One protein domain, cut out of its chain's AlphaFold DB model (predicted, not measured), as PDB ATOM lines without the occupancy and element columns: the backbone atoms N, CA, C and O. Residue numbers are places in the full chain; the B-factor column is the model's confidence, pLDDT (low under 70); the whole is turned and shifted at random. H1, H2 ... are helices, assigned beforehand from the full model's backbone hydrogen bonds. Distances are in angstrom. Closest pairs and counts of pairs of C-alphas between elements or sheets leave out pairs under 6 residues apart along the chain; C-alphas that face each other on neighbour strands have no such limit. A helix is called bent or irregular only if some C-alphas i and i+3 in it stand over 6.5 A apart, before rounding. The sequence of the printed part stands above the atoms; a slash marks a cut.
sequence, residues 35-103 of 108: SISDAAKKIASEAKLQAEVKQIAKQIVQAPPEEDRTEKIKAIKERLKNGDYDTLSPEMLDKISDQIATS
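Overview. This is residues 35 to 103 of the 108 residues of the protein "Flagellar biosynthesis anti-sigma factor FlgM" of Leptospira levettii (UniProt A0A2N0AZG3). The printed part is an open hook of three helices with no packed core: the long helix H1 is the shaft, H2 turns off past the far end of H1, and H3 folds back beyond a bent loop, running toward the z levels where H1 ends. No helix touches another, and H1, the longest, makes the long arm of the shape. The printed part has 69 residues with three named helices, in the order H1, H2, H3, and no named strand; the class is all helix. It is extended, with a radius of gyration of the C-alphas of 21.8 A, and the C-alphas span 63 by 29 by 21 A along their three main axes.

Along the chain. H1 is the first element, residues 35 to 62, 28 residues from Ser 35 to Gln 62. Its C-alpha 35 stands at (-28.005, 43.538, 68.041) and its C-alpha 62 at (-38.266, 52.987, 30.403), and from first to last C-alpha it is 40.1 A long. Residues 63 to 66 link it to H2, residues 67 to 81, 15 residues from Glu 67 to Lys 81. H2 is 21.5 A long from first to last C-alpha and begins with C-alpha 67 at (-37.726, 46.030, 18.347). Residues 82 to 89 link it to H3, residues 90 to 103, 14 residues from Pro 90 to Ser 103. H3 is 19.9 A long from first to last C-alpha and ends with C-alpha 103 at (-12.941, 49.072, 24.386). None of the three helices is bent or irregular.

Arrangement. Along H1 the z coordinate of the C-alphas falls from 68.041 at Ser 35 to 30.403 at Gln 62. The link from H1 to H2, four residues, is tight. Along H2 the y coordinate falls from 46.030 at C-alpha 67 to 28.706 at C-alpha 81. H1 and H2 are apart, with no C-alpha of the one within 8 A of the other, though they follow each other in the chain. The link from H2 to H3, eight residues, is short but not tight. Along H3 the z coordinate rises from 7.449 at C-alpha 90 to 24.386 at C-alpha 103, while it falls along H1. H2 and H3 are apart, and so are H1 and H3. Residues 35 to 75, 77 to 83 and 86 to 103 stand free, with no C-alpha 8 or more residues away along the chain within 10 A. In the backbones of H1, H2 and H3, every pair of O of residue i and N of residue i+4 is within hydrogen-bond range.

Size, cuts and confidence. The two C-alphas farthest apart are those of Ser 35 and Ser 89, at 63.8 A. The first and last printed C-alphas, those of Ser 35 and Ser 103, are 46.5 A apart. The printed part has no cut, and neither of its two links is long. It runs from residue 35 to residue 103 of a full chain of 108 residues. The mean pLDDT of the printed part is 70.8. The model's confidence is low, under 70, at 35 residues, 35 to 69, of which 35 to 62 belong to H1 and 67 to 69 to H2. The mean pLDDT is 59 in H1, 78 in H2 and 86 in H3.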
ATOM      1  N   SER A  35     -27.221  44.379  68.960       53.19
ATOM      2  CA  SER A  35     -28.005  43.538  68.041       53.19
ATOM      3  C   SER A  35     -28.888  44.358  67.094       53.19
ATOM      4  O   SER A  35     -29.070  43.981  65.935       53.19
ATOM      5  N   ILE A  36     -29.387  45.514  67.545       54.56
ATOM      6  CA  ILE A  36     -30.149  46.447  66.700       54.56
ATOM      7  C   ILE A  36     -29.241  47.087  65.637       54.56
ATOM      8  O   ILE A  36     -29.681  47.285  64.507       54.56
ATOM      9  N   SER A  37     -27.973  47.379  65.956       56.53
ATOM     10  CA  SER A  37     -27.040  48.032  65.023       56.53
ATOM     11  C   SER A  37     -26.703  47.153  63.816       56.53
ATOM     12  O   SER A  37     -26.720  47.628  62.678       56.53
ATOM     13  N   ASP A  38     -26.466  45.858  64.031       59.34
ATOM     14  CA  ASP A  38     -26.161  44.928  62.939       59.34
ATOM     15  C   ASP A  38     -27.400  44.580  62.106       59.34
ATOM     16  O   ASP A  38     -27.314  44.498  60.877       59.34
ATOM     17  N   ALA A  39     -28.571  44.456  62.740       58.50
ATOM     18  CA  ALA A  39     -29.836  44.296  62.027       58.50
ATOM     19  C   ALA A  39     -30.162  45.540  61.181       58.50
ATOM     20  O   ALA A  39     -30.498  45.421  60.004       58.50
ATOM     21  N   ALA A  40     -29.971  46.743  61.730       57.81
ATOM     22  CA  ALA A  40     -30.181  48.000  61.017       57.81
ATOM     23  C   ALA A  40     -29.202  48.183  59.848       57.81
ATOM     24  O   ALA A  40     -29.608  48.646  58.783       57.81
ATOM     25  N   LYS A  41     -27.932  47.781  59.994       60.22
ATOM     26  CA  LYS A  41     -26.951  47.804  58.893       60.22
ATOM     27  C   LYS A  41     -27.319  46.841  57.768       60.22
ATOM     28  O   LYS A  41     -27.202  47.218  56.603       60.22
ATOM     29  N   LYS A  42     -27.792  45.633  58.091       60.12
ATOM     30  CA  LYS A  42     -28.271  44.675  57.082       60.12
ATOM     31  C   LYS A  42     -29.499  45.206  56.345       60.12
ATOM     32  O   LYS A  42     -29.485  45.236  55.120       60.12
ATOM     33  N   ILE A  43     -30.481  45.742  57.069       58.53
ATOM     34  CA  ILE A  43     -31.686  46.343  56.478       58.53
ATOM     35  C   ILE A  43     -31.328  47.560  55.612       58.53
ATOM     36  O   ILE A  43     -31.864  47.721  54.520       58.53
ATOM     37  N   ALA A  44     -30.384  48.402  56.044       57.72
ATOM     38  CA  ALA A  44     -29.910  49.534  55.250       57.72
ATOM     39  C   ALA A  44     -29.168  49.089  53.975       57.72
ATOM     40  O   ALA A  44     -29.320  49.718  52.927       57.72
ATOM     41  N   SER A  45     -28.388  48.007  54.042       60.06
ATOM     42  CA  SER A  45     -27.716  47.426  52.875       60.06
ATOM     43  C   SER A  45     -28.717  46.807  51.897       60.06
ATOM     44  O   SER A  45     -28.623  47.033  50.693       60.06
ATOM     45  N   GLU A  46     -29.709  46.075  52.399       59.75
ATOM     46  CA  GLU A  46     -30.777  45.490  51.585       59.75
ATOM     47  C   GLU A  46     -31.667  46.567  50.956       59.75
ATOM     48  O   GLU A  46     -32.011  46.467  49.781       59.75
ATOM     49  N   ALA A  47     -31.979  47.642  51.682       58.72
ATOM     50  CA  ALA A  47     -32.738  48.770  51.151       58.72
ATOM     51  C   ALA A  47     -31.983  49.504  50.029       58.72
ATOM     52  O   ALA A  47     -32.602  49.896  49.038       58.72
ATOM     53  N   LYS A  48     -30.655  49.657  50.144       60.62
ATOM     54  CA  LYS A  48     -29.814  50.212  49.071       60.62
ATOM     55  C   LYS A  48     -29.798  49.315  47.838       60.62
ATOM     56  O   LYS A  48     -30.070  49.799  46.746       60.62
ATOM     57  N   LEU A  49     -29.590  48.011  48.018       60.22
ATOM     58  CA  LEU A  49     -29.627  47.045  46.917       60.22
ATOM     59  C   LEU A  49     -30.996  47.031  46.225       60.22
ATOM     60  O   LEU A  49     -31.080  47.035  45.002       60.22
ATOM     61  N   GLN A  50     -32.089  47.088  46.986       59.28
ATOM     62  CA  GLN A  50     -33.433  47.172  46.415       59.28
ATOM     63  C   GLN A  50     -33.682  48.496  45.683       59.28
ATOM     64  O   GLN A  50     -34.406  48.506  44.688       59.28
ATOM     65  N   ALA A  51     -33.109  49.609  46.146       61.09
ATOM     66  CA  ALA A  51     -33.197  50.895  45.458       61.09
ATOM     67  C   ALA A  51     -32.419  50.880  44.133       61.09
ATOM     68  O   ALA A  51     -32.956  51.318  43.117       61.09
ATOM     69  N   GLU A  52     -31.219  50.301  44.118       61.09
ATOM     70  CA  GLU A  52     -30.414  50.111  42.907       61.09
ATOM     71  C   GLU A  52     -31.114  49.180  41.911       61.09
ATOM     72  O   GLU A  52     -31.273  49.536  40.746       61.09
ATOM     73  N   VAL A  53     -31.650  48.043  42.365       59.88
ATOM     74  CA  VAL A  53     -32.425  47.124  41.513       59.88
ATOM     75  C   VAL A  53     -33.674  47.806  40.955       59.88
ATOM     76  O   VAL A  53     -33.985  47.633  39.780       59.88
ATOM     77  N   LYS A  54     -34.378  48.624  41.746       59.94
ATOM     78  CA  LYS A  54     -35.528  49.406  41.259       59.94
ATOM     79  C   LYS A  54     -35.113  50.478  40.256       59.94
ATOM     80  O   LYS A  54     -35.853  50.719  39.306       59.94
ATOM     81  N   GLN A  55     -33.959  51.114  40.439       61.41
ATOM     82  CA  GLN A  55     -33.435  52.112  39.509       61.41
ATOM     83  C   GLN A  55     -33.022  51.468  38.180       61.41
ATOM     84  O   GLN A  55     -33.420  51.958  37.125       61.41
ATOM     85  N   ILE A  56     -32.325  50.332  38.233       59.50
ATOM     86  CA  ILE A  56     -31.955  49.524  37.066       59.50
ATOM     87  C   ILE A  56     -33.216  49.009  36.360       59.50
ATOM     88  O   ILE A  56     -33.360  49.178  35.154       59.50
ATOM     89  N   ALA A  57     -34.183  48.459  37.097       57.94
ATOM     90  CA  ALA A  57     -35.446  47.991  36.530       57.94
ATOM     91  C   ALA A  57     -36.238  49.132  35.879       57.94
ATOM     92  O   ALA A  57     -36.782  48.961  34.794       57.94
ATOM     93  N   LYS A  58     -36.265  50.319  36.493       59.22
ATOM     94  CA  LYS A  58     -36.910  51.500  35.910       59.22
ATOM     95  C   LYS A  58     -36.210  51.944  34.626       59.22
ATOM     96  O   LYS A  58     -36.903  52.281  33.677       59.22
ATOM     97  N   GLN A  59     -34.881  51.891  34.561       58.66
ATOM     98  CA  GLN A  59     -34.132  52.176  33.333       58.66
ATOM     99  C   GLN A  59     -34.394  51.140  32.232       58.66
ATOM    100  O   GLN A  59     -34.574  51.519  31.082       58.66
ATOM    101  N   ILE A  60     -34.482  49.853  32.576       58.22
ATOM    102  CA  ILE A  60     -34.769  48.774  31.616       58.22
ATOM    103  C   ILE A  60     -36.209  48.857  31.091       58.22
ATOM    104  O   ILE A  60     -36.437  48.624  29.912       58.22
ATOM    105  N   VAL A  61     -37.175  49.199  31.948       58.81
ATOM    106  CA  VAL A  61     -38.597  49.323  31.578       58.81
ATOM    107  C   VAL A  61     -38.889  50.632  30.834       58.81
ATOM    108  O   VAL A  61     -39.812  50.681  30.028       58.81
ATOM    109  N   GLN A  62     -38.131  51.701  31.102       53.25
ATOM    110  CA  GLN A  62     -38.266  52.987  30.403       53.25
ATOM    111  C   GLN A  62     -37.476  53.059  29.099       53.25
ATOM    112  O   GLN A  62     -37.774  53.917  28.269       53.25
ATOM    113  N   ALA A  63     -36.490  52.184  28.900       54.00
ATOM    114  CA  ALA A  63     -35.935  51.969  27.579       54.00
ATOM    115  C   ALA A  63     -37.042  51.326  26.727       54.00
ATOM    116  O   ALA A  63     -37.511  50.241  27.088       54.00
ATOM    117  N   PRO A  64     -37.508  51.966  25.636       55.41
ATOM    118  CA  PRO A  64     -38.375  51.270  24.701       55.41
ATOM    119  C   PRO A  64     -37.670  49.965  24.314       55.41
ATOM    120  O   PRO A  64     -36.449  49.987  24.106       55.41
ATOM    121  N   PRO A  65     -38.371  48.817  24.273       58.06
ATOM    122  CA  PRO A  65     -37.788  47.629  23.687       58.06
ATOM    123  C   PRO A  65     -37.435  48.029  22.263       58.06
ATOM    124  O   PRO A  65     -38.323  48.278  21.455       58.06
ATOM    125  N   GLU A  66     -36.148  48.202  21.978       57.78
ATOM    126  CA  GLU A  66     -35.722  48.406  20.607       57.78
ATOM    127  C   GLU A  66     -36.105  47.122  19.875       57.78
ATOM    128  O   GLU A  66     -35.433  46.098  20.018       57.78
ATOM    129  N   GLU A  67     -37.244  47.138  19.180       60.00
ATOM    130  CA  GLU A  67     -37.726  46.030  18.347       60.00
ATOM    131  C   GLU A  67     -36.584  45.579  17.420       60.00
ATOM    132  O   GLU A  67     -36.242  44.395  17.363       60.00
ATOM    133  N   ASP A  68     -35.847  46.566  16.909       64.69
ATOM    134  CA  ASP A  68     -34.532  46.481  16.283       64.69
ATOM    135  C   ASP A  68     -33.547  45.521  16.961       64.69
ATOM    136  O   ASP A  68     -32.905  44.715  16.293       64.69
ATOM    137  N   ARG A  69     -33.363  45.594  18.281       68.38
ATOM    138  CA  ARG A  69     -32.389  44.761  19.000       68.38
ATOM    139  C   ARG A  69     -32.806  43.297  18.978       68.38
ATOM    140  O   ARG A  69     -31.956  42.424  18.802       68.38
ATOM    141  N   THR A  70     -34.094  43.022  19.145       77.12
ATOM    142  CA  THR A  70     -34.616  41.649  19.144       77.12
ATOM    143  C   THR A  70     -34.510  41.034  17.750       77.12
ATOM    144  O   THR A  70     -34.039  39.900  17.611       77.12
ATOM    145  N   GLU A  71     -34.852  41.795  16.711       76.81
ATOM    146  CA  GLU A  71     -34.715  41.373  15.315       76.81
ATOM    147  C   GLU A  71     -33.250  41.182  14.907       76.81
ATOM    148  O   GLU A  71     -32.899  40.142  14.341       76.81
ATOM    149  N   LYS A  72     -32.362  42.111  15.284       76.88
ATOM    150  CA  LYS A  72     -30.910  42.001  15.060       76.88
ATOM    151  C   LYS A  72     -30.344  40.742  15.710       76.88
ATOM    152  O   LYS A  72     -29.602  40.005  15.068       76.88
ATOM    153  N   ILE A  73     -30.721  40.443  16.956       82.94
ATOM    154  CA  ILE A  73     -30.272  39.222  17.645       82.94
ATOM    155  C   ILE A  73     -30.775  37.966  16.925       82.94
ATOM    156  O   ILE A  73     -30.023  36.999  16.796       82.94
ATOM    157  N   LYS A  74     -32.024  37.955  16.444       84.38
ATOM    158  CA  LYS A  74     -32.571  36.820  15.689       84.38
ATOM    159  C   LYS A  74     -31.810  36.602  14.377       84.38
ATOM    160  O   LYS A  74     -31.388  35.480  14.112       84.38
ATOM    161  N   ALA A  75     -31.552  37.669  13.624       82.75
ATOM    162  CA  ALA A  75     -30.787  37.614  12.381       82.75
ATOM    163  C   ALA A  75     -29.343  37.131  12.603       82.75
ATOM    164  O   ALA A  75     -28.839  36.303  11.848       82.75
ATOM    165  N   ILE A  76     -28.679  37.596  13.667       84.00
ATOM    166  CA  ILE A  76     -27.325  37.144  14.024       84.00
ATOM    167  C   ILE A  76     -27.325  35.652  14.381       84.00
ATOM    168  O   ILE A  76     -26.439  34.922  13.943       84.00
ATOM    169  N   LYS A  77     -28.326  35.173  15.133       83.75
ATOM    170  CA  LYS A  77     -28.458  33.745  15.465       83.75
ATOM    171  C   LYS A  77     -28.634  32.869  14.226       83.75
ATOM    172  O   LYS A  77     -28.063  31.785  14.176       83.75
ATOM    173  N   GLU A  78     -29.406  33.322  13.243       85.69
ATOM    174  CA  GLU A  78     -29.570  32.599  11.977       85.69
ATOM    175  C   GLU A  78     -28.257  32.541  11.186       85.69
ATOM    176  O   GLU A  78     -27.851  31.458  10.771       85.69
ATOM    177  N   ARG A  79     -27.537  33.661  11.073       81.25
ATOM    178  CA  ARG A  79     -26.219  33.720  10.410       81.25
ATOM    179  C   ARG A  79     -25.164  32.848  11.098       81.25
ATOM    180  O   ARG A  79     -24.416  32.145  10.430       81.25
ATOM    181  N   LEU A  80     -25.149  32.819  12.434       81.12
ATOM    182  CA  LEU A  80     -24.297  31.908  13.213       81.12
ATOM    183  C   LEU A  80     -24.621  30.439  12.932       81.12
ATOM    184  O   LEU A  80     -23.712  29.636  12.767       81.12
ATOM    185  N   LYS A  81     -25.907  30.080  12.852       83.56
ATOM    186  CA  LYS A  81     -26.325  28.706  12.543       83.56
ATOM    187  C   LYS A  81     -25.918  28.280  11.129       83.56
ATOM    188  O   LYS A  81     -25.645  27.103  10.914       83.56
ATOM    189  N   ASN A  82     -25.894  29.219  10.190       84.25
ATOM    190  CA  ASN A  82     -25.496  28.975   8.806       84.25
ATOM    191  C   ASN A  82     -23.971  28.920   8.610       84.25
ATOM    192  O   ASN A  82     -23.527  28.608   7.510       84.25
ATOM    193  N   GLY A  83     -23.178  29.197   9.653       78.00
ATOM    194  CA  GLY A  83     -21.717  29.214   9.565       78.00
ATOM    195  C   GLY A  83     -21.153  30.469   8.892       78.00
ATOM    196  O   GLY A  83     -19.969  30.514   8.572       78.00
ATOM    197  N   ASP A  84     -21.957  31.526   8.715       77.19
ATOM    198  CA  ASP A  84     -21.530  32.768   8.041       77.19
ATOM    199  C   ASP A  84     -20.390  33.496   8.786       77.19
ATOM    200  O   ASP A  84     -19.744  34.387   8.236       77.19
ATOM    201  N   TYR A  85     -20.142  33.125  10.045       75.31
ATOM    202  CA  TYR A  85     -19.065  33.659  10.879       75.31
ATOM    203  C   TYR A  85     -17.899  32.675  11.088       75.31
ATOM    204  O   TYR A  85     -16.953  33.027  11.791       75.31
ATOM    205  N   ASP A  86     -17.932  31.477  10.493       78.00
ATOM    206  CA  ASP A  86     -16.882  30.457  10.675       78.00
ATOM    207  C   ASP A  86     -15.577  30.838   9.964       78.00
ATOM    208  O   ASP A  86     -14.482  30.505  10.419       78.00
ATOM    209  N   THR A  87     -15.679  31.585   8.865       79.50
ATOM    210  CA  THR A  87     -14.532  32.127   8.131       79.50
ATOM    211  C   THR A  87     -14.597  33.648   8.116       79.50
ATOM    212  O   THR A  87     -15.165  34.255   7.207       79.50
ATOM    213  N   LEU A  88     -14.017  34.275   9.137       78.19
ATOM    214  CA  LEU A  88     -13.876  35.729   9.184       78.19
ATOM    215  C   LEU A  88     -12.811  36.179   8.176       78.19
ATOM    216  O   LEU A  88     -11.709  35.631   8.139       78.19
ATOM    217  N   SER A  89     -13.133  37.188   7.363       83.38
ATOM    218  CA  SER A  89     -12.145  37.803   6.478       83.38
ATOM    219  C   SER A  89     -11.071  38.540   7.297       83.38
ATOM    220  O   SER A  89     -11.370  39.026   8.393       83.38
ATOM    221  N   PRO A  90      -9.837  38.684   6.776       84.62
ATOM    222  CA  PRO A  90      -8.781  39.445   7.449       84.62
ATOM    223  C   PRO A  90      -9.213  40.872   7.818       84.62
ATOM    224  O   PRO A  90      -9.005  41.309   8.942       84.62
ATOM    225  N   GLU A  91      -9.942  41.547   6.926       85.06
ATOM    226  CA  GLU A  91     -10.483  42.891   7.174       85.06
ATOM    227  C   GLU A  91     -11.465  42.946   8.359       85.06
ATOM    228  O   GLU A  91     -11.586  43.969   9.035       85.06
ATOM    229  N   MET A  92     -12.210  41.863   8.603       82.38
ATOM    230  CA  MET A  92     -13.131  41.770   9.736       82.38
ATOM    231  C   MET A  92     -12.362  41.545  11.040       82.38
ATOM    232  O   MET A  92     -12.732  42.109  12.068       82.38
ATOM    233  N   LEU A  93     -11.285  40.755  10.997       86.69
ATOM    234  CA  LEU A  93     -10.399  40.529  12.140       86.69
ATOM    235  C   LEU A  93      -9.707  41.825  12.577       86.69
ATOM    236  O   LEU A  93      -9.686  42.110  13.775       86.69
ATOM    237  N   ASP A  94      -9.242  42.642  11.630       88.44
ATOM    238  CA  ASP A  94      -8.632  43.946  11.920       88.44
ATOM    239  C   ASP A  94      -9.624  44.871  12.636       88.44
ATOM    240  O   ASP A  94      -9.333  45.387  13.715       88.44
ATOM    241  N   LYS A  95     -10.859  44.981  12.133       88.81
ATOM    242  CA  LYS A  95     -11.921  45.770  12.785       88.81
ATOM    243  C   LYS A  95     -12.265  45.271  14.187       88.81
ATOM    244  O   LYS A  95     -12.510  46.075  15.083       88.81
ATOM    245  N   ILE A  96     -12.305  43.953  14.383       86.88
ATOM    246  CA  ILE A  96     -12.529  43.360  15.708       86.88
ATOM    247  C   ILE A  96     -11.375  43.739  16.639       86.88
ATOM    248  O   ILE A  96     -11.618  44.119  17.784       86.88
ATOM    249  N   SER A  97     -10.134  43.685  16.152       85.88
ATOM    250  CA  SER A  97      -8.956  44.063  16.931       85.88
ATOM    251  C   SER A  97      -8.972  45.544  17.325       85.88
ATOM    252  O   SER A  97      -8.758  45.851  18.497       85.88
ATOM    253  N   ASP A  98      -9.361  46.438  16.412       89.25
ATOM    254  CA  ASP A  98      -9.521  47.872  16.671       89.25
ATOM    255  C   ASP A  98     -10.634  48.146  17.685       89.25
ATOM    256  O   ASP A  98     -10.501  49.002  18.562       89.25
ATOM    257  N   GLN A  99     -11.739  47.402  17.612       86.81
ATOM    258  CA  GLN A  99     -12.848  47.542  18.549       86.81
ATOM    259  C   GLN A  99     -12.478  47.038  19.951       86.81
ATOM    260  O   GLN A  99     -12.844  47.668  20.946       86.81
ATOM    261  N   ILE A 100     -11.727  45.936  20.045       86.56
ATOM    262  CA  ILE A 100     -11.161  45.445  21.308       86.56
ATOM    263  C   ILE A 100     -10.179  46.485  21.857       86.56
ATOM    264  O   ILE A 100     -10.303  46.883  23.012       86.56
ATOM    265  N   ALA A 101      -9.263  46.997  21.036       87.12
ATOM    266  CA  ALA A 101      -8.330  48.038  21.450       87.12
ATOM    267  C   ALA A 101      -9.072  49.289  21.941       87.12
ATOM    268  O   ALA A 101      -8.798  49.781  23.026       87.12
ATOM    269  N   THR A 102     -10.094  49.748  21.230       87.19
ATOM    270  CA  THR A 102     -10.910  50.891  21.664       87.19
ATOM    271  C   THR A 102     -11.630  50.610  22.985       87.19
ATOM    272  O   THR A 102     -11.655  51.464  23.863       87.19
ATOM    273  N   SER A 103     -12.175  49.407  23.176       84.25
ATOM    274  CA  SER A 103     -12.941  49.072  24.386       84.25
ATOM    275  C   SER A 103     -12.063  48.860  25.625       84.25
ATOM    276  O   SER A 103     -12.516  49.120  26.737       84.25
TER     277      SER A 103